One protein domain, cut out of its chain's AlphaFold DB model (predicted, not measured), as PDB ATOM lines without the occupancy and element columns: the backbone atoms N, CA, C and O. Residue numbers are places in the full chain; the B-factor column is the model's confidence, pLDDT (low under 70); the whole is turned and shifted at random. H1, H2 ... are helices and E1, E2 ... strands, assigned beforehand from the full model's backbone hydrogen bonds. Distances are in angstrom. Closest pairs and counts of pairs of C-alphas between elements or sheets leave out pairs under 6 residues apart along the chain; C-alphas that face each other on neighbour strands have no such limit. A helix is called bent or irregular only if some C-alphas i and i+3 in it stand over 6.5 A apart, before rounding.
ATOM      1  N   ALA A  42     -48.248 -11.421 -23.664       98.12
ATOM      2  CA  ALA A  42     -48.320 -11.082 -22.247       98.12
ATOM      3  C   ALA A  42     -49.166  -9.823 -22.039       98.12
ATOM      4  O   ALA A  42     -50.089  -9.836 -21.237       98.12
ATOM      5  N   GLU A  43     -48.954  -8.785 -22.850       97.12
ATOM      6  CA  GLU A  43     -49.745  -7.551 -22.795       97.12
ATOM      7  C   GLU A  43     -51.225  -7.774 -23.155       97.12
ATOM      8  O   GLU A  43     -52.110  -7.195 -22.522       97.12
ATOM      9  N   LEU A  44     -51.532  -8.630 -24.143       98.00
ATOM     10  CA  LEU A  44     -52.920  -8.998 -24.455       98.00
ATOM     11  C   LEU A  44     -53.611  -9.636 -23.236       98.00
ATOM     12  O   LEU A  44     -54.721  -9.238 -22.875       98.00
ATOM     13  N   LEU A  45     -52.960 -10.619 -22.611       98.38
ATOM     14  CA  LEU A  45     -53.510 -11.340 -21.464       98.38
ATOM     15  C   LEU A  45     -53.595 -10.448 -20.222       98.38
ATOM     16  O   LEU A  45     -54.630 -10.438 -19.557       98.38
ATOM     17  N   SER A  46     -52.572  -9.642 -19.945       97.31
ATOM     18  CA  SER A  46     -52.567  -8.703 -18.822       97.31
ATOM     19  C   SER A  46     -53.697  -7.687 -18.927       97.31
ATOM     20  O   SER A  46     -54.393  -7.458 -17.940       97.31
ATOM     21  N   ARG A  47     -53.982  -7.151 -20.124       95.31
ATOM     22  CA  ARG A  47     -55.159  -6.288 -20.340       95.31
ATOM     23  C   ARG A  47     -56.473  -7.009 -20.073       95.31
ATOM     24  O   ARG A  47     -57.353  -6.442 -19.428       95.31
ATOM     25  N   TYR A  48     -56.611  -8.240 -20.561       97.31
ATOM     26  CA  TYR A  48     -57.826  -9.030 -20.365       97.31
ATOM     27  C   TYR A  48     -58.099  -9.319 -18.884       97.31
ATOM     28  O   TYR A  48     -59.228  -9.156 -18.419       97.31
ATOM     29  N   TYR A  49     -57.057  -9.695 -18.141       97.88
ATOM     30  CA  TYR A  49     -57.123  -9.982 -16.709       97.88
ATOM     31  C   TYR A  49     -57.005  -8.739 -15.815       97.88
ATOM     32  O   TYR A  49     -57.110  -8.865 -14.598       97.88
ATOM     33  N   GLN A  50     -56.827  -7.548 -16.398       97.06
ATOM     34  CA  GLN A  50     -56.646  -6.273 -15.687       97.06
ATOM     35  C   GLN A  50     -55.435  -6.270 -14.732       97.06
ATOM     36  O   GLN A  50     -55.438  -5.589 -13.702       97.06
ATOM     37  N   LEU A  51     -54.388  -7.019 -15.085       97.00
ATOM     38  CA  LEU A  51     -53.140  -7.071 -14.328       97.00
ATOM     39  C   LEU A  51     -52.385  -5.747 -14.470       97.00
ATOM     40  O   LEU A  51     -52.371  -5.136 -15.538       97.00
ATOM     41  N   GLN A  52     -51.758  -5.306 -13.382       95.31
ATOM     42  CA  GLN A  52     -50.930  -4.100 -13.364       95.31
ATOM     43  C   GLN A  52     -49.461  -4.454 -13.610       95.31
ATOM     44  O   GLN A  52     -49.011  -5.535 -13.225       95.31
ATOM     45  N   GLY A  53     -48.723  -3.523 -14.209       94.56
ATOM     46  CA  GLY A  53     -47.304  -3.695 -14.522       94.56
ATOM     47  C   GLY A  53     -47.046  -4.408 -15.849       94.56
ATOM     48  O   GLY A  53     -47.960  -4.678 -16.629       94.56
ATOM     49  N   GLN A  54     -45.775  -4.686 -16.103       95.50
ATOM     50  CA  GLN A  54     -45.268  -5.382 -17.275       95.50
ATOM     51  C   GLN A  54     -45.126  -6.872 -16.989       95.50
ATOM     52  O   GLN A  54     -44.667  -7.280 -15.922       95.50
ATOM     53  N   TRP A  55     -45.507  -7.689 -17.968       97.62
ATOM     54  CA  TRP A  55     -45.528  -9.140 -17.846       97.62
ATOM     55  C   TRP A  55     -44.834  -9.794 -19.039       97.62
ATOM     56  O   TRP A  55     -44.839  -9.250 -20.144       97.62
ATOM     57  N   LEU A  56     -44.289 -10.985 -18.811       98.31
ATOM     58  CA  LEU A  56     -43.825 -11.923 -19.830       98.31
ATOM     59  C   LEU A  56     -44.667 -13.188 -19.779       98.31
ATOM     60  O   LEU A  56     -45.120 -13.591 -18.712       98.31
ATOM     61  N   ILE A  57     -44.806 -13.854 -20.916       98.56
ATOM     62  CA  ILE A  57     -45.202 -15.254 -20.984       98.56
ATOM     63  C   ILE A  57     -44.046 -16.109 -20.485       98.56
ATOM     64  O   ILE A  57     -42.931 -15.976 -20.981       98.56
ATOM     65  N   ALA A  58     -44.324 -17.019 -19.560       98.19
ATOM     66  CA  ALA A  58     -43.433 -18.109 -19.198       98.19
ATOM     67  C   ALA A  58     -44.021 -19.424 -19.704       98.19
ATOM     68  O   ALA A  58     -45.013 -19.926 -19.172       98.19
ATOM     69  N   SER A  59     -43.410 -19.969 -20.752       98.12
ATOM     70  CA  SER A  59     -43.803 -21.241 -21.350       98.12
ATOM     71  C   SER A  59     -43.006 -22.383 -20.724       98.12
ATOM     72  O   SER A  59     -41.773 -22.352 -20.800       98.12
ATOM     73  N   PRO A  60     -43.662 -23.405 -20.143       98.44
ATOM     74  CA  PRO A  60     -43.009 -24.660 -19.787       98.44
ATOM     75  C   PRO A  60     -42.356 -25.272 -21.020       98.44
ATOM     76  O   PRO A  60     -42.959 -25.296 -22.094       98.44
ATOM     77  N   ILE A  61     -41.127 -25.757 -20.870       98.25
ATOM     78  CA  ILE A  61     -40.366 -26.366 -21.963       98.25
ATOM     79  C   ILE A  61     -39.629 -27.624 -21.508       98.25
ATOM     80  O   ILE A  61     -39.302 -27.797 -20.328       98.25
ATOM     81  N   HIS A  62     -39.327 -28.469 -22.489       98.19
ATOM     82  CA  HIS A  62     -38.255 -29.446 -22.401       98.19
ATOM     83  C   HIS A  62     -37.144 -29.030 -23.358       98.19
ATOM     84  O   HIS A  62     -37.361 -28.927 -24.571       98.19
ATOM     85  N   TRP A  63     -35.957 -28.795 -22.819       96.12
ATOM     86  CA  TRP A  63     -34.756 -28.606 -23.613       96.12
ATOM     87  C   TRP A  63     -33.766 -29.756 -23.402       96.12
ATOM     88  O   TRP A  63     -33.777 -30.430 -22.371       96.12
ATOM     89  N   GLU A  64     -32.917 -30.000 -24.386       95.06
ATOM     90  CA  GLU A  64     -31.880 -31.023 -24.330       95.06
ATOM     91  C   GLU A  64     -30.518 -30.367 -24.507       95.06
ATOM     92  O   GLU A  64     -30.309 -29.567 -25.422       95.06
ATOM     93  N   ALA A  65     -29.591 -30.716 -23.617       89.62
ATOM     94  CA  ALA A  65     -28.194 -30.350 -23.756       89.62
ATOM     95  C   ALA A  65     -27.469 -31.404 -24.603       89.62
ATOM     96  O   ALA A  65     -27.595 -32.609 -24.392       89.62
ATOM     97  N   THR A  66     -26.669 -30.929 -25.542       84.62
ATOM     98  CA  THR A  66     -25.679 -31.698 -26.297       84.62
ATOM     99  C   THR A  66     -24.277 -31.328 -25.801       84.62
ATOM    100  O   THR A  66     -24.128 -30.478 -24.926       84.62
ATOM    101  N   HIS A  67     -23.222 -31.934 -26.356       79.31
ATOM    102  CA  HIS A  67     -21.846 -31.668 -25.907       79.31
ATOM    103  C   HIS A  67     -21.442 -30.182 -25.977       79.31
ATOM    104  O   HIS A  67     -20.646 -29.753 -25.149       79.31
ATOM    105  N   ASN A  68     -21.985 -29.408 -26.928       85.69
ATOM    106  CA  ASN A  68     -21.584 -28.013 -27.169       85.69
ATOM    107  C   ASN A  68     -22.764 -27.030 -27.289       85.69
ATOM    108  O   ASN A  68     -22.548 -25.869 -27.628       85.69
ATOM    109  N   ASP A  69     -24.003 -27.477 -27.085       90.25
ATOM    110  CA  ASP A  69     -25.192 -26.656 -27.333       90.25
ATOM    111  C   ASP A  69     -26.388 -27.132 -26.506       90.25
ATOM    112  O   ASP A  69     -26.378 -28.252 -26.002       90.25
ATOM    113  N   ALA A  70     -27.439 -26.324 -26.423       93.00
ATOM    114  CA  ALA A  70     -28.737 -26.730 -25.903       93.00
ATOM    115  C   ALA A  70     -29.845 -26.315 -26.875       93.00
ATOM    116  O   ALA A  70     -29.748 -25.270 -27.516       93.00
ATOM    117  N   MET A  71     -30.910 -27.108 -26.968       96.69
ATOM    118  CA  MET A  71     -32.059 -26.808 -27.826       96.69
ATOM    119  C   MET A  71     -33.365 -27.099 -27.104       96.69
ATOM    120  O   MET A  71     -33.488 -28.127 -26.443       96.69
ATOM    121  N   ILE A  72     -34.370 -26.242 -27.281       97.38
ATOM    122  CA  ILE A  72     -35.745 -26.579 -26.889       97.38
ATOM    123  C   ILE A  72     -36.266 -27.610 -27.885       97.38
ATOM    124  O   ILE A  72     -36.236 -27.361 -29.091       97.38
ATOM    125  N   VAL A  73     -36.747 -28.749 -27.392       97.31
ATOM    126  CA  VAL A  73     -37.263 -29.836 -28.237       97.31
ATOM    127  C   VAL A  73     -38.750 -30.103 -28.029       97.31
ATOM    128  O   VAL A  73     -39.361 -30.731 -28.889       97.31
ATOM    129  N   ALA A  74     -39.346 -29.599 -26.945       97.38
ATOM    130  CA  ALA A  74     -40.788 -29.665 -26.740       97.38
ATOM    131  C   ALA A  74     -41.346 -28.449 -25.992       97.38
ATOM    132  O   ALA A  74     -40.728 -27.910 -25.071       97.38
ATOM    133  N   VAL A  75     -42.553 -28.066 -26.403       97.00
ATOM    134  CA  VAL A  75     -43.405 -27.019 -25.831       97.00
ATOM    135  C   VAL A  75     -44.876 -27.398 -26.064       97.00
ATOM    136  O   VAL A  75     -45.164 -28.245 -26.913       97.00
ATOM    137  N   ASP A  76     -45.803 -26.780 -25.333       95.25
ATOM    138  CA  ASP A  76     -47.251 -26.993 -25.461       95.25
ATOM    139  C   ASP A  76     -47.651 -28.484 -25.398       95.25
ATOM    140  O   ASP A  76     -47.202 -29.224 -24.521       95.25
ATOM    141  N   GLU A  77     -48.483 -28.941 -26.341       93.56
ATOM    142  CA  GLU A  77     -49.025 -30.300 -26.420       93.56
ATOM    143  C   GLU A  77     -47.932 -31.378 -26.497       93.56
ATOM    144  O   GLU A  77     -48.163 -32.498 -26.047       93.56
ATOM    145  N   MET A  78     -46.722 -31.047 -26.976       95.50
ATOM    146  CA  MET A  78     -45.578 -31.977 -26.996       95.50
ATOM    147  C   MET A  78     -45.120 -32.374 -25.586       95.50
ATOM    148  O   MET A  78     -44.446 -33.384 -25.411       95.50
ATOM    149  N   LEU A  79     -45.458 -31.566 -24.578       97.06
ATOM    150  CA  LEU A  79     -45.182 -31.861 -23.178       97.06
ATOM    151  C   LEU A  79     -46.286 -32.701 -22.539       97.06
ATOM    152  O   LEU A  79     -46.101 -33.168 -21.422       97.06
ATOM    153  N   GLU A  80     -47.446 -32.872 -23.172       96.50
ATOM    154  CA  GLU A  80     -48.559 -33.643 -22.605       96.50
ATOM    155  C   GLU A  80     -48.928 -33.226 -21.159       96.50
ATOM    156  O   GLU A  80     -49.287 -34.070 -20.328       96.50
ATOM    157  N   LEU A  81     -48.786 -31.933 -20.826       95.50
ATOM    158  CA  LEU A  81     -49.239 -31.384 -19.544       95.50
ATOM    159  C   LEU A  81     -50.758 -31.249 -19.568       95.50
ATOM    160  O   LEU A  81     -51.301 -30.573 -20.442       95.50
ATOM    161  N   ASP A  82     -51.433 -31.839 -18.587       95.75
ATOM    162  CA  ASP A  82     -52.818 -31.487 -18.282       95.75
ATOM    163  C   ASP A  82     -52.882 -30.279 -17.323       95.75
ATOM    164  O   ASP A  82     -51.880 -29.880 -16.725       95.75
ATOM    165  N   ASP A  83     -54.065 -29.671 -17.170       97.50
ATOM    166  CA  ASP A  83     -54.264 -28.494 -16.303       97.50
ATOM    167  C   ASP A  83     -53.873 -28.779 -14.840       97.50
ATOM    168  O   ASP A  83     -53.218 -27.960 -14.195       97.50
ATOM    169  N   LYS A  84     -54.188 -29.971 -14.319       97.50
ATOM    170  CA  LYS A  84     -53.898 -30.334 -12.926       97.50
ATOM    171  C   LYS A  84     -52.395 -30.449 -12.685       97.50
ATOM    172  O   LYS A  84     -51.901 -30.006 -11.650       97.50
ATOM    173  N   GLU A  85     -51.676 -31.069 -13.608       97.44
ATOM    174  CA  GLU A  85     -50.228 -31.188 -13.566       97.44
ATOM    175  C   GLU A  85     -49.553 -29.828 -13.745       97.44
ATOM    176  O   GLU A  85     -48.686 -29.466 -12.950       97.44
ATOM    177  N   SER A  86     -49.994 -29.046 -14.728       98.19
ATOM    178  CA  SER A  86     -49.482 -27.699 -14.971       98.19
ATOM    179  C   SER A  86     -49.650 -26.796 -13.746       98.19
ATOM    180  O   SER A  86     -48.704 -26.123 -13.349       98.19
ATOM    181  N   ARG A  87     -50.793 -26.849 -13.047       98.50
ATOM    182  CA  ARG A  87     -50.997 -26.108 -11.788       98.50
ATOM    183  C   ARG A  87     -50.028 -26.508 -10.678       98.50
ATOM    184  O   ARG A  87     -49.642 -25.653  -9.887       98.50
ATOM    185  N   ARG A  88     -49.623 -27.782 -10.601       98.19
ATOM    186  CA  ARG A  88     -48.602 -28.220  -9.629       98.19
ATOM    187  C   ARG A  88     -47.246 -27.609  -9.954       98.19
ATOM    188  O   ARG A  88     -46.589 -27.109  -9.049       98.19
ATOM    189  N   TRP A  89     -46.855 -27.611 -11.227       98.44
ATOM    190  CA  TRP A  89     -45.627 -26.946 -11.656       98.44
ATOM    191  C   TRP A  89     -45.676 -25.436 -11.432       98.44
ATOM    192  O   TRP A  89     -44.720 -24.865 -10.916       98.44
ATOM    193  N   PHE A  90     -46.803 -24.803 -11.746       98.62
ATOM    194  CA  PHE A  90     -46.999 -23.380 -11.511       98.62
ATOM    195  C   PHE A  90     -46.875 -23.020 -10.026       98.62
ATOM    196  O   PHE A  90     -46.242 -22.021  -9.702       98.62
ATOM    197  N   ALA A  91     -47.418 -23.836  -9.115       98.38
ATOM    198  CA  ALA A  91     -47.279 -23.617  -7.674       98.38
ATOM    199  C   ALA A  91     -45.810 -23.674  -7.221       98.38
ATOM    200  O   ALA A  91     -45.357 -22.782  -6.509       98.38
ATOM    201  N   VAL A  92     -45.059 -24.672  -7.698       97.69
ATOM    202  CA  VAL A  92     -43.621 -24.839  -7.420       97.69
ATOM    203  C   VAL A  92     -42.811 -23.638  -7.915       97.69
ATOM    204  O   VAL A  92     -41.973 -23.104  -7.194       97.69
ATOM    205  N   ILE A  93     -43.089 -23.175  -9.135       97.56
ATOM    206  CA  ILE A  93     -42.439 -21.994  -9.713       97.56
ATOM    207  C   ILE A  93     -42.822 -20.718  -8.970       97.56
ATOM    208  O   ILE A  93     -41.966 -19.880  -8.715       97.56
ATOM    209  N   THR A  94     -44.089 -20.576  -8.594       98.06
ATOM    210  CA  THR A  94     -44.569 -19.416  -7.839       98.06
ATOM    211  C   THR A  94     -43.871 -19.325  -6.486       98.06
ATOM    212  O   THR A  94     -43.414 -18.253  -6.110       98.06
ATOM    213  N   GLU A  95     -43.721 -20.442  -5.769       97.25
ATOM    214  CA  GLU A  95     -42.973 -20.477  -4.509       97.25
ATOM    215  C   GLU A  95     -41.506 -20.079  -4.705       97.25
ATOM    216  O   GLU A  95     -41.007 -19.212  -3.987       97.25
ATOM    217  N   PHE A  96     -40.842 -20.648  -5.716       96.06
ATOM    218  CA  PHE A  96     -39.457 -20.323  -6.050       96.06
ATOM    219  C   PHE A  96     -39.277 -18.828  -6.367       96.06
ATOM    220  O   PHE A  96     -38.405 -18.171  -5.801       96.06
ATOM    221  N   LEU A  97     -40.139 -18.265  -7.214       95.38
ATOM    222  CA  LEU A  97     -40.045 -16.881  -7.688       95.38
ATOM    223  C   LEU A  97     -40.471 -15.837  -6.649       95.38
ATOM    224  O   LEU A  97     -39.899 -14.744  -6.609       95.38
ATOM    225  N   ASN A  98     -41.391 -16.184  -5.747       92.94
ATOM    226  CA  ASN A  98     -41.801 -15.310  -4.647       92.94
ATOM    227  C   ASN A  98     -40.637 -14.965  -3.706       92.94
ATOM    228  O   ASN A  98     -40.635 -13.883  -3.121       92.94
ATOM    229  N   THR A  99     -39.621 -15.831  -3.587       89.88
ATOM    230  CA  THR A  99     -38.409 -15.531  -2.797       89.88
ATOM    231  C   THR A  99     -37.645 -14.310  -3.319       89.88
ATOM    232  O   THR A  99     -36.964 -13.636  -2.550       89.88
ATOM    233  N   SER A 100     -37.806 -14.004  -4.609       88.50
ATOM    234  CA  SER A 100     -37.212 -12.857  -5.304       88.50
ATOM    235  C   SER A 100     -38.237 -11.754  -5.607       88.50
ATOM    236  O   SER A 100     -37.939 -10.835  -6.363       88.50
ATOM    237  N   GLY A 101     -39.449 -11.841  -5.042       91.19
ATOM    238  CA  GLY A 101     -40.515 -10.851  -5.235       91.19
ATOM    239  C   GLY A 101     -41.149 -10.839  -6.631       91.19
ATOM    240  O   GLY A 101     -41.837  -9.879  -6.968       91.19
ATOM    241  N   ILE A 102     -40.935 -11.874  -7.450       94.88
ATOM    242  CA  ILE A 102     -41.497 -11.949  -8.804       94.88
ATOM    243  C   ILE A 102     -42.913 -12.522  -8.733       94.88
ATOM    244  O   ILE A 102     -43.108 -13.695  -8.418       94.88
ATOM    245  N   GLU A 103     -43.901 -11.691  -9.060       96.81
ATOM    246  CA  GLU A 103     -45.303 -12.102  -9.132       96.81
ATOM    247  C   GLU A 103     -45.566 -12.995 -10.355       96.81
ATOM    248  O   GLU A 103     -45.024 -12.780 -11.444       96.81
ATOM    249  N   THR A 104     -46.451 -13.977 -10.190       98.06
ATOM    250  CA  THR A 104     -46.841 -14.924 -11.240       98.06
ATOM    251  C   THR A 104     -48.361 -14.959 -11.416       98.06
ATOM    252  O   THR A 104     -49.126 -14.728 -10.478       98.06
ATOM    253  N   PHE A 105     -48.828 -15.283 -12.624       98.50
ATOM    254  CA  PHE A 105     -50.249 -15.473 -12.920       98.50
ATOM    255  C   PHE A 105     -50.470 -16.677 -13.845       98.50
ATOM    256  O   PHE A 105     -49.760 -16.862 -14.832       98.50
ATOM    257  N   TYR A 106     -51.471 -17.505 -13.541       98.62
ATOM    258  CA  TYR A 106     -51.795 -18.702 -14.319       98.62
ATOM    259  C   TYR A 106     -52.897 -18.410 -15.345       98.62
ATOM    260  O   TYR A 106     -54.028 -18.125 -14.948       98.62
ATOM    261  N   HIS A 107     -52.601 -18.522 -16.646       97.94
ATOM    262  CA  HIS A 107     -53.620 -18.454 -17.701       97.94
ATOM    263  C   HIS A 107     -54.144 -19.854 -18.051       97.94
ATOM    264  O   HIS A 107     -55.330 -20.127 -17.855       97.94
ATOM    265  N   ASP A 108     -53.267 -20.742 -18.524       97.38
ATOM    266  CA  ASP A 108     -53.612 -22.118 -18.891       97.38
ATOM    267  C   ASP A 108     -52.436 -23.097 -18.702       97.38
ATOM    268  O   ASP A 108     -51.400 -22.758 -18.125       97.38
ATOM    269  N   ALA A 109     -52.612 -24.339 -19.172       97.38
ATOM    270  CA  ALA A 109     -51.654 -25.425 -18.992       97.38
ATOM    271  C   ALA A 109     -50.242 -25.120 -19.530       97.38
ATOM    272  O   ALA A 109     -49.267 -25.651 -18.990       97.38
ATOM    273  N   TYR A 110     -50.127 -24.262 -20.544       96.56
ATOM    274  CA  TYR A 110     -48.875 -23.987 -21.256       96.56
ATOM    275  C   TYR A 110     -48.478 -22.505 -21.234       96.56
ATOM    276  O   TYR A 110     -47.359 -22.150 -21.606       96.56
ATOM    277  N   THR A 111     -49.380 -21.639 -20.776       97.50
ATOM    278  CA  THR A 111     -49.207 -20.191 -20.768       97.50
ATOM    279  C   THR A 111     -49.312 -19.679 -19.340       97.50
ATOM    280  O   THR A 111     -50.403 -19.586 -18.769       97.50
ATOM    281  N   TRP A 112     -48.177 -19.320 -18.751       98.44
ATOM    282  CA  TRP A 112     -48.124 -18.601 -17.478       98.44
ATOM    283  C   TRP A 112     -47.606 -17.190 -17.716       98.44
ATOM    284  O   TRP A 112     -47.030 -16.915 -18.767       98.44
ATOM    285  N   LEU A 113     -47.815 -16.293 -16.758       98.62
ATOM    286  CA  LEU A 113     -47.277 -14.944 -16.807       98.62
ATOM    287  C   LEU A 113     -46.372 -14.681 -15.605       98.62
ATOM    288  O   LEU A 113     -46.697 -15.085 -14.489       98.62
ATOM    289  N   LEU A 114     -45.264 -13.982 -15.844       97.50
ATOM    290  CA  LEU A 114     -44.309 -13.509 -14.838       97.50
ATOM    291  C   LEU A 114     -44.202 -11.989 -14.935       97.50
ATOM    292  O   LEU A 114     -44.011 -11.456 -16.029       97.50
ATOM    293  N   LYS A 115     -44.325 -11.297 -13.807       96.88
ATOM    294  CA  LYS A 115     -44.210  -9.841 -13.741       96.88
ATOM    295  C   LYS A 115     -42.743  -9.413 -13.763       96.88
ATOM    296  O   LYS A 115     -41.903 -10.059 -13.142       96.88
ATOM    297  N   ILE A 116     -42.439  -8.324 -14.467       94.19
ATOM    298  CA  ILE A 116     -41.059  -7.891 -14.742       94.19
ATOM    299  C   ILE A 116     -40.779  -6.409 -14.459       94.19
ATOM    300  O   ILE A 116     -39.772  -5.898 -14.937       94.19
ATOM    301  N   ASP A 117     -41.629  -5.721 -13.692       90.44
ATOM    302  CA  ASP A 117     -41.498  -4.271 -13.440       90.44
ATOM    303  C   ASP A 117     -40.099  -3.847 -12.951       90.44
ATOM    304  O   ASP A 117     -39.602  -2.795 -13.350       90.44
ATOM    305  N   ASP A 118     -39.449  -4.684 -12.137       88.81
ATOM    306  CA  ASP A 118     -38.131  -4.414 -11.548       88.81
ATOM    307  C   ASP A 118     -36.972  -5.134 -12.267       88.81
ATOM    308  O   ASP A 118     -35.869  -5.228 -11.727       88.81
ATOM    309  N   GLN A 119     -37.205  -5.678 -13.467       91.56
ATOM    310  CA  GLN A 119     -36.218  -6.474 -14.204       91.56
ATOM    311  C   GLN A 119     -35.666  -5.738 -15.438       91.56
ATOM    312  O   GLN A 119     -36.338  -4.872 -16.004       91.56
ATOM    313  N   PRO A 120     -34.446  -6.071 -15.905       93.25
ATOM    314  CA  PRO A 120     -33.902  -5.511 -17.137       93.25
ATOM    315  C   PRO A 120     -34.790  -5.805 -18.349       93.25
ATOM    316  O   PRO A 120     -35.379  -6.882 -18.460       93.25
ATOM    317  N   ALA A 121     -34.813  -4.883 -19.314       93.62
ATOM    318  CA  ALA A 121     -35.500  -5.109 -20.580       93.62
ATOM    319  C   ALA A 121     -34.979  -6.387 -21.256       93.62
ATOM    320  O   ALA A 121     -33.771  -6.572 -21.412       93.62
ATOM    321  N   ILE A 122     -35.906  -7.251 -21.662       95.19
ATOM    322  CA  ILE A 122     -35.614  -8.492 -22.374       95.19
ATOM    323  C   ILE A 122     -35.786  -8.280 -23.882       95.19
ATOM    324  O   ILE A 122     -36.687  -7.573 -24.321       95.19
ATOM    325  N   ASN A 123     -34.911  -8.891 -24.674       94.94
ATOM    326  CA  ASN A 123     -35.026  -9.013 -26.122       94.94
ATOM    327  C   ASN A 123     -35.234 -10.489 -26.464       94.94
ATOM    328  O   ASN A 123     -34.301 -11.205 -26.837       94.94
ATOM    329  N   SER A 124     -36.459 -10.962 -26.257       94.69
ATOM    330  CA  SER A 124     -36.785 -12.371 -26.434       94.69
ATOM    331  C   SER A 124     -37.411 -12.642 -27.805       94.69
ATOM    332  O   SER A 124     -37.785 -11.747 -28.564       94.69
ATOM    333  N   LYS A 125     -37.519 -13.925 -28.143       96.50
ATOM    334  CA  LYS A 125     -38.345 -14.411 -29.249       96.50
ATOM    335  C   LYS A 125     -39.356 -15.382 -28.675       96.50
ATOM    336  O   LYS A 125     -39.062 -16.050 -27.683       96.50
ATOM    337  N   SER A 126     -40.498 -15.526 -29.337       97.12
ATOM    338  CA  SER A 126     -41.457 -16.562 -28.956       97.12
ATOM    339  C   SER A 126     -40.803 -17.942 -28.937       97.12
ATOM    340  O   SER A 126     -39.941 -18.247 -29.768       97.12
ATOM    341  N   VAL A 127     -41.244 -18.796 -28.013       97.50
ATOM    342  CA  VAL A 127     -40.724 -20.164 -27.865       97.50
ATOM    343  C   VAL A 127     -40.771 -20.950 -29.186       97.50
ATOM    344  O   VAL A 127     -39.833 -21.663 -29.532       97.50
ATOM    345  N   TYR A 128     -41.794 -20.717 -30.013       96.56
ATOM    346  CA  TYR A 128     -41.951 -21.338 -31.333       96.56
ATOM    347  C   TYR A 128     -40.902 -20.897 -32.361       96.56
ATOM    348  O   TYR A 128     -40.632 -21.621 -33.318       96.56
ATOM    349  N   LYS A 129     -40.314 -19.706 -32.200       95.81
ATOM    350  CA  LYS A 129     -39.261 -19.191 -33.085       95.81
ATOM    351  C   LYS A 129     -37.878 -19.692 -32.740       95.81
ATOM    352  O   LYS A 129     -36.987 -19.477 -33.552       95.81
ATOM    353  N   ILE A 130     -37.700 -20.316 -31.583       95.81
ATOM    354  CA  ILE A 130     -36.416 -20.853 -31.122       95.81
ATOM    355  C   ILE A 130     -36.469 -22.366 -30.878       95.81
ATOM    356  O   ILE A 130     -35.458 -22.971 -30.531       95.81
ATOM    357  N   LEU A 131     -37.637 -22.983 -31.075       95.81
ATOM    358  CA  LEU A 131     -37.801 -24.429 -31.051       95.81
ATOM    359  C   LEU A 131     -36.833 -25.071 -32.058       95.81
ATOM    360  O   LEU A 131     -36.747 -24.637 -33.209       95.81
ATOM    361  N   HIS A 132     -36.086 -26.079 -31.605       95.56
ATOM    362  CA  HIS A 132     -35.019 -26.762 -32.344       95.56
ATOM    363  C   HIS A 132     -33.885 -25.854 -32.858       95.56
ATOM    364  O   HIS A 132     -33.190 -26.208 -33.810       95.56
ATOM    365  N   GLN A 133     -33.684 -24.684 -32.246       95.00
ATOM    366  CA  GLN A 133     -32.533 -23.819 -32.509       95.00
ATOM    367  C   GLN A 133     -31.565 -23.822 -31.331       95.00
ATOM    368  O   GLN A 133     -31.955 -24.069 -30.189       95.00
ATOM    369  N   SER A 134     -30.307 -23.495 -31.627       95.25
ATOM    370  CA  SER A 134     -29.270 -23.291 -30.618       95.25
ATOM    371  C   SER A 134     -29.682 -22.206 -29.624       95.25
ATOM    372  O   SER A 134     -29.998 -21.065 -29.990       95.25
ATOM    373  N   LEU A 135     -29.654 -22.554 -28.343       93.56
ATOM    374  CA  LEU A 135     -29.998 -21.640 -27.265       93.56
ATOM    375  C   LEU A 135     -28.834 -20.770 -26.830       93.56
ATOM    376  O   LEU A 135     -29.077 -19.672 -26.344       93.56
ATOM    377  N   MET A 136     -27.588 -21.199 -27.032       92.44
ATOM    378  CA  MET A 136     -26.409 -20.425 -26.624       92.44
ATOM    379  C   MET A 136     -26.402 -18.986 -27.182       92.44
ATOM    380  O   MET A 136     -26.331 -18.049 -26.383       92.44
ATOM    381  N   PRO A 137     -26.542 -18.748 -28.505       94.12
ATOM    382  CA  PRO A 137     -26.605 -17.388 -29.039       94.12
ATOM    383  C   PRO A 137     -27.908 -16.675 -28.663       94.12
ATOM    384  O   PRO A 137     -27.929 -15.451 -28.575       94.12
ATOM    385  N   THR A 138     -28.991 -17.425 -28.437       94.69
ATOM    386  CA  THR A 138     -30.292 -16.861 -28.063       94.69
ATOM    387  C   THR A 138     -30.244 -16.286 -26.647       94.69
ATOM    388  O   THR A 138     -30.628 -15.138 -26.457       94.69
ATOM    389  N   LEU A 139     -29.712 -17.036 -25.678       95.06
ATOM    390  CA  LEU A 139     -29.548 -16.611 -24.285       95.06
ATOM    391  C   LEU A 139     -28.629 -15.389 -24.172       95.06
ATOM    392  O   LEU A 139     -28.975 -14.428 -23.491       95.06
ATOM    393  N   ALA A 140     -27.507 -15.390 -24.896       93.81
ATOM    394  CA  ALA A 140     -26.561 -14.274 -24.907       93.81
ATOM    395  C   ALA A 140     -27.138 -12.981 -25.523       93.81
ATOM    396  O   ALA A 140     -26.592 -11.902 -25.312       93.81
ATOM    397  N   ALA A 141     -28.217 -13.087 -26.307       95.38
ATOM    398  CA  ALA A 141     -28.871 -11.960 -26.969       95.38
ATOM    399  C   ALA A 141     -30.096 -11.414 -26.210       95.38
ATOM    400  O   ALA A 141     -30.687 -10.434 -26.676       95.38
ATOM    401  N   LEU A 142     -30.479 -12.028 -25.079       96.81
ATOM    402  CA  LEU A 142     -31.649 -11.622 -24.291       96.81
ATOM    403  C   LEU A 142     -31.461 -10.255 -23.637       96.81
ATOM    404  O   LEU A 142     -32.391  -9.458 -23.607       96.81
ATOM    405  N   ASP A 143     -30.265  -9.976 -23.129       96.50
ATOM    406  CA  ASP A 143     -29.902  -8.694 -22.538       96.50
ATOM    407  C   ASP A 143     -28.382  -8.508 -22.511       96.50
ATOM    408  O   ASP A 143     -27.609  -9.440 -22.729       96.50
ATOM    409  N   LYS A 144     -27.937  -7.278 -22.237       93.69
ATOM    410  CA  LYS A 144     -26.506  -6.945 -22.180       93.69
ATOM    411  C   LYS A 144     -25.828  -7.400 -20.886       93.69
ATOM    412  O   LYS A 144     -24.606  -7.516 -20.865       93.69
ATOM    413  N   GLU A 145     -26.591  -7.612 -19.819       93.50
ATOM    414  CA  GLU A 145     -26.085  -7.866 -18.462       93.50
ATOM    415  C   GLU A 145     -26.126  -9.357 -18.093       93.50
ATOM    416  O   GLU A 145     -25.804  -9.743 -16.961       93.50
ATOM    417  N   LEU A 146     -26.514 -10.209 -19.051       94.81
ATOM    418  CA  LEU A 146     -26.712 -11.650 -18.885       94.81
ATOM    419  C   LEU A 146     -27.629 -11.977 -17.698       94.81
ATOM    420  O   LEU A 146     -27.486 -13.028 -17.065       94.81
ATOM    421  N   PHE A 147     -28.524 -11.059 -17.336       96.38
ATOM    422  CA  PHE A 147     -29.479 -11.260 -16.258       96.38
ATOM    423  C   PHE A 147     -30.417 -12.412 -16.618       96.38
ATOM    424  O   PHE A 147     -30.511 -13.387 -15.871       96.38
ATOM    425  N   TRP A 148     -31.024 -12.361 -17.808       96.88
ATOM    426  CA  TRP A 148     -32.005 -13.362 -18.222       96.88
ATOM    427  C   TRP A 148     -31.370 -14.718 -18.497       96.88
ATOM    428  O   TRP A 148     -31.960 -15.746 -18.177       96.88
ATOM    429  N   GLN A 149     -30.137 -14.741 -19.011       96.50
ATOM    430  CA  GLN A 149     -29.384 -15.987 -19.147       96.50
ATOM    431  C   GLN A 149     -29.178 -16.670 -17.788       96.50
ATOM    432  O   GLN A 149     -29.421 -17.872 -17.666       96.50
ATOM    433  N   ARG A 150     -28.737 -15.923 -16.766       96.69
ATOM    434  CA  ARG A 150     -28.565 -16.457 -15.404       96.69
ATOM    435  C   ARG A 150     -29.893 -16.933 -14.823       96.69
ATOM    436  O   ARG A 150     -29.960 -18.068 -14.363       96.69
ATOM    437  N   PHE A 151     -30.939 -16.117 -14.933       96.69
ATOM    438  CA  PHE A 151     -32.277 -16.430 -14.435       96.69
ATOM    439  C   PHE A 151     -32.863 -17.709 -15.060       96.69
ATOM    440  O   PHE A 151     -33.304 -18.606 -14.348       96.69
ATOM    441  N   ILE A 152     -32.806 -17.844 -16.391       96.31
ATOM    442  CA  ILE A 152     -33.295 -19.041 -17.098       96.31
ATOM    443  C   ILE A 152     -32.461 -20.277 -16.730       96.31
ATOM    444  O   ILE A 152     -33.013 -21.364 -16.565       96.31
ATOM    445  N   THR A 153     -31.144 -20.121 -16.560       94.81
ATOM    446  CA  THR A 153     -30.256 -21.226 -16.159       94.81
ATOM    447  C   THR A 153     -30.558 -21.691 -14.731       94.81
ATOM    448  O   THR A 153     -30.596 -22.889 -14.465       94.81
ATOM    449  N   GLU A 154     -30.821 -20.765 -13.809       96.19
ATOM    450  CA  GLU A 154     -31.205 -21.081 -12.431       96.19
ATOM    451  C   GLU A 154     -32.553 -21.806 -12.367       96.19
ATOM    452  O   GLU A 154     -32.648 -22.884 -11.770       96.19
ATOM    453  N   LEU A 155     -33.564 -21.278 -13.069       96.50
ATOM    454  CA  LEU A 155     -34.858 -21.943 -13.233       96.50
ATOM    455  C   LEU A 155     -34.698 -23.346 -13.808       96.50
ATOM    456  O   LEU A 155     -35.379 -24.273 -13.373       96.50
ATOM    457  N   GLN A 156     -33.782 -23.525 -14.756       95.81
ATOM    458  CA  GLN A 156     -33.530 -24.834 -15.320       95.81
ATOM    459  C   GLN A 156     -32.923 -25.810 -14.312       95.81
ATOM    460  O   GLN A 156     -33.388 -26.946 -14.199       95.81
ATOM    461  N   MET A 157     -31.891 -25.408 -13.570       95.81
ATOM    462  CA  MET A 157     -31.298 -26.275 -12.549       95.81
ATOM    463  C   MET A 157     -32.346 -26.691 -11.508       95.81
ATOM    464  O   MET A 157     -32.450 -27.870 -11.158       95.81
ATOM    465  N   PHE A 158     -33.182 -25.743 -11.085       97.38
ATOM    466  CA  PHE A 158     -34.289 -25.997 -10.173       97.38
ATOM    467  C   PHE A 158     -35.317 -26.983 -10.751       97.38
ATOM    468  O   PHE A 158     -35.596 -28.016 -10.144       97.38
ATOM    469  N   LEU A 159     -35.844 -26.719 -11.949       97.75
ATOM    470  CA  LEU A 159     -36.875 -27.552 -12.575       97.75
ATOM    471  C   LEU A 159     -36.357 -28.945 -12.939       97.75
ATOM    472  O   LEU A 159     -37.029 -29.945 -12.689       97.75
ATOM    473  N   SER A 160     -35.150 -29.025 -13.498       96.44
ATOM    474  CA  SER A 160     -34.540 -30.283 -13.943       96.44
ATOM    475  C   SER A 160     -34.375 -31.301 -12.811       96.44
ATOM    476  O   SER A 160     -34.560 -32.496 -13.037       96.44
ATOM    477  N   SER A 161     -34.098 -30.835 -11.592       95.94
ATOM    478  CA  SER A 161     -33.935 -31.669 -10.396       95.94
ATOM    479  C   SER A 161     -35.230 -31.882  -9.600       95.94
ATOM    480  O   SER A 161     -35.240 -32.637  -8.625       95.94
ATOM    481  N   HIS A 162     -36.339 -31.253 -10.004       97.81
ATOM    482  CA  HIS A 162     -37.562 -31.253  -9.213       97.81
ATOM    483  C   HIS A 162     -38.279 -32.627  -9.223       97.81
ATOM    484  O   HIS A 162     -38.534 -33.178 -10.300       97.81
ATOM    485  N   PRO A 163     -38.717 -33.170  -8.063       96.88
ATOM    486  CA  PRO A 163     -39.329 -34.503  -7.969       96.88
ATOM    487  C   PRO A 163     -40.612 -34.712  -8.781       96.88
ATOM    488  O   PRO A 163     -40.979 -35.857  -9.043       96.88
ATOM    489  N   LEU A 164     -41.299 -33.641  -9.198       96.94
ATOM    490  CA  LEU A 164     -42.456 -33.754 -10.100       96.94
ATOM    491  C   LEU A 164     -42.080 -34.413 -11.431       96.94
ATOM    492  O   LEU A 164     -42.903 -35.129 -11.995       96.94
ATOM    493  N   ASN A 165     -40.835 -34.271 -11.893       97.19
ATOM    494  CA  ASN A 165     -40.371 -34.967 -13.092       97.19
ATOM    495  C   ASN A 165     -40.369 -36.495 -12.930       97.19
ATOM    496  O   ASN A 165     -40.635 -37.200 -13.898       97.19
ATOM    497  N   ASN A 166     -40.214 -37.026 -11.712       94.50
ATOM    498  CA  ASN A 166     -40.307 -38.472 -11.464       94.50
ATOM    499  C   ASN A 166     -41.732 -39.013 -11.678       94.50
ATOM    500  O   ASN A 166     -41.921 -40.206 -11.897       94.50
ATOM    501  N   GLN A 167     -42.747 -38.143 -11.615       94.12
ATOM    502  CA  GLN A 167     -44.149 -38.508 -11.842       94.12
ATOM    503  C   GLN A 167     -44.514 -38.521 -13.332       94.12
ATOM    504  O   GLN A 167     -45.569 -39.042 -13.692       94.12
ATOM    505  N   ARG A 168     -43.645 -37.983 -14.198       93.81
ATOM    506  CA  ARG A 168     -43.905 -37.814 -15.633       93.81
ATOM    507  C   ARG A 168     -43.676 -39.075 -16.468       93.81
ATOM    508  O   ARG A 168     -43.974 -39.058 -17.655       93.81
ATOM    509  N   GLN A 169     -43.272 -40.191 -15.854       86.31
ATOM    510  CA  GLN A 169     -43.100 -41.496 -16.512       86.31
ATOM    511  C   GLN A 169     -42.360 -41.367 -17.863       86.31
ATOM    512  O   GLN A 169     -41.255 -40.839 -17.894       86.31
ATOM    513  N   SER A 170     -42.952 -41.838 -18.967       87.94
ATOM    514  CA  SER A 170     -42.395 -41.779 -20.327       87.94
ATOM    515  C   SER A 170     -42.602 -40.438 -21.046       87.94
ATOM    516  O   SER A 170     -42.236 -40.331 -22.214       87.94
ATOM    517  N   LYS A 171     -43.194 -39.431 -20.391       95.75
ATOM    518  CA  LYS A 171     -43.330 -38.077 -20.944       95.75
ATOM    519  C   LYS A 171     -42.023 -37.308 -20.775       95.75
ATOM    520  O   LYS A 171     -41.272 -37.530 -19.825       95.75
ATOM    521  N   LEU A 172     -41.795 -36.338 -21.654       97.00
ATOM    522  CA  LEU A 172     -40.666 -35.415 -21.530       97.00
ATOM    523  C   LEU A 172     -40.728 -34.658 -20.202       97.00
ATOM    524  O   LEU A 172     -41.805 -34.269 -19.749       97.00
ATOM    525  N   THR A 173     -39.584 -34.435 -19.563       97.31
ATOM    526  CA  THR A 173     -39.535 -33.684 -18.301       97.31
ATOM    527  C   THR A 173     -39.875 -32.214 -18.532       97.31
ATOM    528  O   THR A 173     -39.586 -31.663 -19.590       97.31
ATOM    529  N   ILE A 174     -40.458 -31.551 -17.537       98.00
ATOM    530  CA  ILE A 174     -40.510 -30.089 -17.531       98.00
ATOM    531  C   ILE A 174     -39.225 -29.634 -16.869       98.00
ATOM    532  O   ILE A 174     -39.066 -29.753 -15.653       98.00
ATOM    533  N   ASN A 175     -38.269 -29.209 -17.687       97.62
ATOM    534  CA  ASN A 175     -36.940 -28.863 -17.206       97.62
ATOM    535  C   ASN A 175     -36.588 -27.399 -17.433       97.62
ATOM    536  O   ASN A 175     -35.517 -27.003 -17.016       97.62
ATOM    537  N   GLY A 176     -37.459 -26.579 -18.015       97.50
ATOM    538  CA  GLY A 176     -37.188 -25.156 -18.172       97.50
ATOM    539  C   GLY A 176     -38.451 -24.318 -18.293       97.50
ATOM    540  O   GLY A 176     -39.555 -24.836 -18.487       97.50
ATOM    541  N   LEU A 177     -38.250 -23.004 -18.221       97.62
ATOM    542  CA  LEU A 177     -39.224 -21.996 -18.615       97.62
ATOM    543  C   LEU A 177     -38.590 -21.064 -19.636       97.62
ATOM    544  O   LEU A 177     -37.516 -20.515 -19.391       97.62
ATOM    545  N   TRP A 178     -39.263 -20.877 -20.767       98.19
ATOM    546  CA  TRP A 178     -38.882 -19.862 -21.739       98.19
ATOM    547  C   TRP A 178     -39.728 -18.607 -21.571       98.19
ATOM    548  O   TRP A 178     -40.953 -18.697 -21.485       98.19
ATOM    549  N   LEU A 179     -39.074 -17.446 -21.560       98.00
ATOM    550  CA  LEU A 179     -39.712 -16.155 -21.329       98.00
ATOM    551  C   LEU A 179     -39.859 -15.384 -22.635       98.00
ATOM    552  O   LEU A 179     -38.876 -15.231 -23.362       98.00
ATOM    553  N   TRP A 180     -41.069 -14.918 -22.935       97.94
ATOM    554  CA  TRP A 180     -41.338 -14.172 -24.162       97.94
ATOM    555  C   TRP A 180     -42.605 -13.319 -24.109       97.94
ATOM    556  O   TRP A 180     -43.296 -13.262 -23.099       97.94
ATOM    557  N   GLY A 181     -42.945 -12.676 -25.220       97.19
ATOM    558  CA  GLY A 181     -44.237 -12.036 -25.419       97.19
ATOM    559  C   GLY A 181     -44.382 -10.659 -24.782       97.19
ATOM    560  O   GLY A 181     -45.519 -10.240 -24.545       97.19
TER     561      GLY A 181
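What this domain is: This is residues 42 to 181 of the 267 residues of an uncharacterized protein of Legionella clemsonensis (UniProt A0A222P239). A strongly twisted antiparallel sheet, built along one long bent strand, E1, makes the core; the two longest helices, H3 and H6, cover one of its faces, and H1 crosses the other face. The short helices H2, H4 and H5 only graze the sheet, H4 near E1, E2 and E5 and H5 near E2, and H7 lies off the sheet, joined to H6 by a tight link. The printed part has 140 residues with seven named helices and five named strands, in the order H1 E1 E2 H2 H3 E3 E4 H4 H5 H6 H7 E5, class mixed. It is compact and rounded, with a radius of gyration of the C-alphas of 14.3 A and spans of 39 by 35 by 27 A.

Where its parts are: Find C-alpha 42 at (-48.320, -11.082, -22.247), where H1 begins, residues 42 to 49. E1, residues 55 to 65, runs 28.0 A and bends by 64 degrees at residue 62; E2 is residues 70 to 75. Next come H2, residues 76 to 79, and H3, residues 83 to 98, 21.6 A long from (-54.264, -28.494, -16.303). Then read E3, residues 104 to 106, E4, 112 to 115, H4, 127 to 130, and H5, 135 to 140. H6, residues 147 to 160, spans 19.8 A; H7 is residues 163 to 168, and E5, residues 176 to 180, ends at (-41.338, -14.172, -24.162).

How they stand to each other: Look first along E1: E2 and E4 lie on one side of it, E5 on the other. The hairpin of E1 and E2 has N 64 and O 71 at 2.8 A; E1 and E4 have N 56 and O 114 at 2.8 A; E1 and E5 have N 57 and O 180 at 2.7 A. In the hairpin of E3 and E4, N 105 and O 113 are 2.8 A apart. H3, height 8.1 A over the sheet, and H6, 8.3 A, are on the same face; their closest C-alphas to strands include Thr 94 to Thr 104, 6.1 A, and Gln 156 to Gly 176, 4.6 A. H1 is on the opposite face at 9.6 A, across the strands. H2, H4 and H5 only graze the sheet. H7 is close to H3 but not clearly touching, C-alphas Trp 89 and Leu 164 being 7.7 A apart. Every O i to N i+4 pair is within hydrogen-bond range in H1, H3, H5 and H6; H7 has 0 of 2, but 3 of 3 O i to N i+3 pairs, and H2 and H4 are too short.

The domain as a whole: The C-alphas farthest apart are Gln 50 and His 67, 44.3 A. The printed part has no cut; its one long link joins E4 to H4. No printed residue is under 70 in pLDDT.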